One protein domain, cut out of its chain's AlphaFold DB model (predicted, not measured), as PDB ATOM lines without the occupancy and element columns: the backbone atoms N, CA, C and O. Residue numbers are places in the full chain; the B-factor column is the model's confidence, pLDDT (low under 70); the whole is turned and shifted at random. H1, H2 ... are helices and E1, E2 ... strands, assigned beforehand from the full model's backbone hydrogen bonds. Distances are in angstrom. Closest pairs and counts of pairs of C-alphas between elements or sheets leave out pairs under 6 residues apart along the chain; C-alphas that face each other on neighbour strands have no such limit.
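What this domain is: This is residues 6 to 51 of the 330 residues of an uncharacterized protein of Actinobacteria bacterium (UniProt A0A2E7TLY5). With little regular structure, this is a two-stranded hairpin, E1 and E2, with the short helix H1 packed on it and loops making up much of the rest. Near the end of the printed part, residues 49 to 50 come back beside E1. The 46 printed residues hold E1, E2 and H1 in that order, 18 residues in named elements, class mixed; the sheet E1 - E2 is antiparallel. It is compact, radius of gyration of the C-alphas 10.6 A, but elongated, spanning 32 by 19 by 11 A.

Where its parts are: E1, residues 12 to 17, starts at C-alpha 12 (24.705, 25.976, -33.894) and is 16.1 A long. E2, residues 22 to 26, is 13.9 A long. H1, residues 39 to 45, ends at C-alpha 45 (19.580, 31.879, -18.974).

How they stand to each other: In the hairpin E1 and E2, at 143 degrees, N 15 and O 23 are 2.8 A apart, within hydrogen-bond range. The closest C-alphas of E2 and H1, Ala 25 and Leu 40, are 4.9 A apart. Every O i to N i+4 pair in H1 is within hydrogen-bond range. Residues 16 to 17 of E1 pair antiparallel with 49 to 50.

The domain as a whole: C-alphas 6 and 19, the farthest apart, are 32.3 A apart. The printed part has no cut. The link from E2 to H1 is long. Residues 18 and 47 are under pLDDT 70.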
ATOM      1  N   ILE A   6      13.566  18.121 -32.349       83.06
ATOM      2  CA  ILE A   6      12.110  17.948 -32.296       83.06
ATOM      3  C   ILE A   6      11.357  19.278 -32.440       83.06
ATOM      4  O   ILE A   6      10.154  19.267 -32.679       83.06
ATOM      5  N   SER A   7      12.047  20.416 -32.295       73.06
ATOM      6  CA  SER A   7      11.486  21.761 -32.466       73.06
ATOM      7  C   SER A   7      12.599  22.788 -32.727       73.06
ATOM      8  O   SER A   7      13.666  22.697 -32.120       73.06
ATOM      9  N   GLY A   8      12.361  23.770 -33.603       76.81
ATOM     10  CA  GLY A   8      13.339  24.799 -33.992       76.81
ATOM     11  C   GLY A   8      14.329  24.364 -35.085       76.81
ATOM     12  O   GLY A   8      14.190  23.298 -35.687       76.81
ATOM     13  N   GLU A   9      15.333  25.201 -35.359       76.19
ATOM     14  CA  GLU A   9      16.331  24.946 -36.406       76.19
ATOM     15  C   GLU A   9      17.512  24.099 -35.903       76.19
ATOM     16  O   GLU A   9      18.032  24.281 -34.796       76.19
ATOM     17  N   ASN A  10      18.001  23.181 -36.745       82.44
ATOM     18  CA  ASN A  10      19.228  22.433 -36.465       82.44
ATOM     19  C   ASN A  10      20.477  23.288 -36.749       82.44
ATOM     20  O   ASN A  10      21.257  22.998 -37.656       82.44
ATOM     21  N   LYS A  11      20.638  24.359 -35.975       81.06
ATOM     22  CA  LYS A  11      21.689  25.359 -36.128       81.06
ATOM     23  C   LYS A  11      22.499  25.497 -34.840       81.06
ATOM     24  O   LYS A  11      21.941  25.524 -33.744       81.06
ATOM     25  N   GLN A  12      23.820  25.573 -34.985       83.56
ATOM     26  CA  GLN A  12      24.705  25.976 -33.894       83.56
ATOM     27  C   GLN A  12      24.927  27.483 -33.939       83.56
ATOM     28  O   GLN A  12      25.166  28.050 -35.005       83.56
ATOM     29  N   VAL A  13      24.863  28.111 -32.770       77.06
ATOM     30  CA  VAL A  13      25.043  29.550 -32.597       77.06
ATOM     31  C   VAL A  13      26.202  29.785 -31.637       77.06
ATOM     32  O   VAL A  13      26.312  29.114 -30.610       77.06
ATOM     33  N   THR A  14      27.088  30.714 -31.985       82.06
ATOM     34  CA  THR A  14      28.188  31.133 -31.114       82.06
ATOM     35  C   THR A  14      27.661  32.065 -30.030       82.06
ATOM     36  O   THR A  14      26.937  33.013 -30.325       82.06
ATOM     37  N   ILE A  15      28.051  31.801 -28.789       81.06
ATOM     38  CA  ILE A  15      27.731  32.597 -27.607       81.06
ATOM     39  C   ILE A  15      29.010  33.057 -26.912       81.06
ATOM     40  O   ILE A  15      30.042  32.380 -26.945       81.06
ATOM     41  N   TYR A  16      28.918  34.204 -26.258       81.56
ATOM     42  CA  TYR A  16      30.031  34.900 -25.628       81.56
ATOM     43  C   TYR A  16      29.722  35.084 -24.150       81.56
ATOM     44  O   TYR A  16      28.622  35.498 -23.802       81.56
ATOM     45  N   HIS A  17      30.671  34.756 -23.283       81.88
ATOM     46  CA  HIS A  17      30.571  34.995 -21.853       81.88
ATOM     47  C   HIS A  17      31.219  36.337 -21.502       81.88
ATOM     48  O   HIS A  17      32.246  36.703 -22.077       81.88
ATOM     49  N   SER A  18      30.700  37.031 -20.493       66.62
ATOM     50  CA  SER A  18      31.230  38.306 -19.992       66.62
ATOM     51  C   SER A  18      32.676  38.228 -19.479       66.62
ATOM     52  O   SER A  18      33.362  39.243 -19.415       66.62
ATOM     53  N   SER A  19      33.178  37.027 -19.169       70.94
ATOM     54  CA  SER A  19      34.595  36.774 -18.847       70.94
ATOM     55  C   SER A  19      35.514  36.684 -20.076       70.94
ATOM     56  O   SER A  19      36.703  36.409 -19.928       70.94
ATOM     57  N   GLY A  20      34.973  36.850 -21.287       70.19
ATOM     58  CA  GLY A  20      35.690  36.685 -22.554       70.19
ATOM     59  C   GLY A  20      35.722  35.249 -23.090       70.19
ATOM     60  O   GLY A  20      36.350  35.003 -24.118       70.19
ATOM     61  N   ALA A  21      35.061  34.287 -22.432       75.88
ATOM     62  CA  ALA A  21      34.956  32.918 -22.945       75.88
ATOM     63  C   ALA A  21      33.992  32.841 -24.142       75.88
ATOM     64  O   ALA A  21      32.985  33.541 -24.183       75.88
ATOM     65  N   VAL A  22      34.271  31.962 -25.106       79.81
ATOM     66  CA  VAL A  22      33.418  31.736 -26.284       79.81
ATOM     67  C   VAL A  22      32.997  30.270 -26.315       79.81
ATOM     68  O   VAL A  22      33.823  29.382 -26.112       79.81
ATOM     69  N   SER A  23      31.714  30.007 -26.561       85.81
ATOM     70  CA  SER A  23      31.143  28.659 -26.692       85.81
ATOM     71  C   SER A  23      30.212  28.617 -27.901       85.81
ATOM     72  O   SER A  23      29.773  29.649 -28.396       85.81
ATOM     73  N   THR A  24      29.865  27.424 -28.372       87.00
ATOM     74  CA  THR A  24      28.723  27.227 -29.275       87.00
ATOM     75  C   THR A  24      27.584  26.540 -28.526       87.00
ATOM     76  O   THR A  24      27.824  25.868 -27.519       87.00
ATOM     77  N   ALA A  25      26.345  26.760 -28.969       85.69
ATOM     78  CA  ALA A  25      25.149  26.130 -28.415       85.69
ATOM     79  C   ALA A  25      24.139  25.797 -29.523       85.69
ATOM     80  O   ALA A  25      24.051  26.504 -30.531       85.69
ATOM     81  N   GLN A  26      23.379  24.714 -29.348       86.94
ATOM     82  CA  GLN A  26      22.320  24.320 -30.279       86.94
ATOM     83  C   GLN A  26      21.051  25.170 -30.085       86.94
ATOM     84  O   GLN A  26      20.514  25.230 -28.979       86.94
ATOM     85  N   GLU A  27      20.539  25.766 -31.166       80.44
ATOM     86  CA  GLU A  27      19.308  26.576 -31.162       80.44
ATOM     87  C   GLU A  27      18.030  25.728 -31.054       80.44
ATOM     88  O   GLU A  27      17.144  26.046 -30.263       80.44
ATOM     89  N   GLY A  28      17.941  24.639 -31.822       80.62
ATOM     90  CA  GLY A  28      16.811  23.708 -31.789       80.62
ATOM     91  C   GLY A  28      16.794  22.794 -30.557       80.62
ATOM     92  O   GLY A  28      17.837  22.378 -30.050       80.62
ATOM     93  N   VAL A  29      15.591  22.444 -30.103       82.19
ATOM     94  CA  VAL A  29      15.331  21.536 -28.976       82.19
ATOM     95  C   VAL A  29      15.506  20.089 -29.431       82.19
ATOM     96  O   VAL A  29      14.886  19.660 -30.408       82.19
ATOM     97  N   ARG A  30      16.316  19.309 -28.719       84.50
ATOM     98  CA  ARG A  30      16.502  17.868 -28.942       84.50
ATOM     99  C   ARG A  30      15.511  17.051 -28.125       84.50
ATOM    100  O   ARG A  30      15.073  17.466 -27.058       84.50
ATOM    101  N   GLN A  31      15.224  15.835 -28.591       78.38
ATOM    102  CA  GLN A  31      14.260  14.913 -27.968       78.38
ATOM    103  C   GLN A  31      14.452  14.683 -26.453       78.38
ATOM    104  O   GLN A  31      13.486  14.390 -25.759       78.38
ATOM    105  N   ASN A  32      15.677  14.845 -25.941       81.06
ATOM    106  CA  ASN A  32      16.025  14.627 -24.535       81.06
ATOM    107  C   ASN A  32      16.535  15.897 -23.836       81.06
ATOM    108  O   ASN A  32      17.236  15.793 -22.828       81.06
ATOM    109  N   ASP A  33      16.258  17.084 -24.379       77.19
ATOM    110  CA  ASP A  33      16.684  18.318 -23.730       77.19
ATOM    111  C   ASP A  33      15.907  18.550 -22.418       77.19
ATOM    112  O   ASP A  33      14.670  18.544 -22.421       77.19
ATOM    113  N   PRO A  34      16.609  18.763 -21.286       71.00
ATOM    114  CA  PRO A  34      15.988  19.051 -19.999       71.00
ATOM    115  C   PRO A  34      14.974  20.194 -20.092       71.00
ATOM    116  O   PRO A  34      15.299  21.283 -20.561       71.00
ATOM    117  N   GLY A  35      13.743  19.943 -19.642       71.44
ATOM    118  CA  GLY A  35      12.673  20.944 -19.616       71.44
ATOM    119  C   GLY A  35      12.119  21.345 -20.986       71.44
ATOM    120  O   GLY A  35      11.373  22.316 -21.058       71.44
ATOM    121  N   GLY A  36      12.473  20.640 -22.069       75.69
ATOM    122  CA  GLY A  36      12.008  20.972 -23.421       75.69
ATOM    123  C   GLY A  36      12.558  22.298 -23.960       75.69
ATOM    124  O   GLY A  36      12.001  22.849 -24.906       75.69
ATOM    125  N   VAL A  37      13.636  22.815 -23.363       74.69
ATOM    126  CA  VAL A  37      14.313  24.048 -23.786       74.69
ATOM    127  C   VAL A  37      15.649  23.727 -24.443       74.69
ATOM    128  O   VAL A  37      16.398  22.865 -23.978       74.69
ATOM    129  N   SER A  38      15.959  24.438 -25.525       78.56
ATOM    130  CA  SER A  38      17.193  24.218 -26.271       78.56
ATOM    131  C   SER A  38      18.427  24.542 -25.436       78.56
ATOM    132  O   SER A  38      18.379  25.305 -24.465       78.56
ATOM    133  N   GLU A  39      19.557  23.954 -25.819       81.38
ATOM    134  CA  GLU A  39      20.843  24.232 -25.184       81.38
ATOM    135  C   GLU A  39      21.178  25.731 -25.212       81.38
ATOM    136  O   GLU A  39      21.643  26.266 -24.206       81.38
ATOM    137  N   LEU A  40      20.875  26.421 -26.319       80.56
ATOM    138  CA  LEU A  40      21.058  27.866 -26.449       80.56
ATOM    139  C   LEU A  40      20.283  28.639 -25.379       80.56
ATOM    140  O   LEU A  40      20.878  29.431 -24.652       80.56
ATOM    141  N   ASN A  41      18.983  28.379 -25.237       75.62
ATOM    142  CA  ASN A  41      18.151  29.097 -24.269       75.62
ATOM    143  C   ASN A  41      18.568  28.805 -22.825       75.62
ATOM    144  O   ASN A  41      18.509  29.689 -21.976       75.62
ATOM    145  N   ARG A  42      19.038  27.584 -22.550       82.50
ATOM    146  CA  ARG A  42      19.560  27.215 -21.231       82.50
ATOM    147  C   ARG A  42      20.839  27.976 -20.899       82.50
ATOM    148  O   ARG A  42      20.943  28.517 -19.807       82.50
ATOM    149  N   LYS A  43      21.774  28.062 -21.847       79.06
ATOM    150  CA  LYS A  43      23.027  28.802 -21.654       79.06
ATOM    151  C   LYS A  43      22.808  30.310 -21.578       79.06
ATOM    152  O   LYS A  43      23.446  30.954 -20.763       79.06
ATOM    153  N   LEU A  44      21.884  30.872 -22.358       71.81
ATOM    154  CA  LEU A  44      21.529  32.297 -22.269       71.81
ATOM    155  C   LEU A  44      20.767  32.656 -20.982       71.81
ATOM    156  O   LEU A  44      20.729  33.826 -20.610       71.81
ATOM    157  N   ALA A  45      20.165  31.678 -20.299       72.31
ATOM    158  CA  ALA A  45      19.580  31.879 -18.974       72.31
ATOM    159  C   ALA A  45      20.635  31.892 -17.851       72.31
ATOM    160  O   ALA A  45      20.352  32.376 -16.754       72.31
ATOM    161  N   GLU A  46      21.843  31.372 -18.101       75.00
ATOM    162  CA  GLU A  46      22.965  31.485 -17.170       75.00
ATOM    163  C   GLU A  46      23.552  32.910 -17.227       75.00
ATOM    164  O   GLU A  46      23.770  33.448 -18.318       75.00
ATOM    165  N   PRO A  47      23.840  33.547 -16.075       68.12
ATOM    166  CA  PRO A  47      24.394  34.893 -16.053       68.12
ATOM    167  C   PRO A  47      25.704  34.978 -16.834       68.12
ATOM    168  O   PRO A  47      26.610  34.178 -16.626       68.12
ATOM    169  N   GLY A  48      25.821  35.997 -17.684       73.06
ATOM    170  CA  GLY A  48      27.060  36.321 -18.386       73.06
ATOM    171  C   GLY A  48      27.141  35.830 -19.827       73.06
ATOM    172  O   GLY A  48      27.991  36.346 -20.541       73.06
ATOM    173  N   TRP A  49      26.278  34.920 -20.293       77.31
ATOM    174  CA  TRP A  49      26.256  34.497 -21.700       77.31
ATOM    175  C   TRP A  49      25.363  35.388 -22.578       77.31
ATOM    176  O   TRP A  49      24.244  35.733 -22.205       77.31
ATOM    177  N   SER A  50      25.831  35.719 -23.782       77.25
ATOM    178  CA  SER A  50      25.108  36.518 -24.777       77.25
ATOM    179  C   SER A  50      25.363  36.023 -26.208       77.25
ATOM    180  O   SER A  50      26.300  35.272 -26.478       77.25
ATOM    181  N   LEU A  51      24.530  36.465 -27.154       73.62
ATOM    182  CA  LEU A  51      24.705  36.210 -28.593       73.62
ATOM    183  C   LEU A  51      25.697  37.179 -29.264       73.62
ATOM    184  O   LEU A  51      26.023  37.012 -30.439       73.62
TER     185      LEU A  51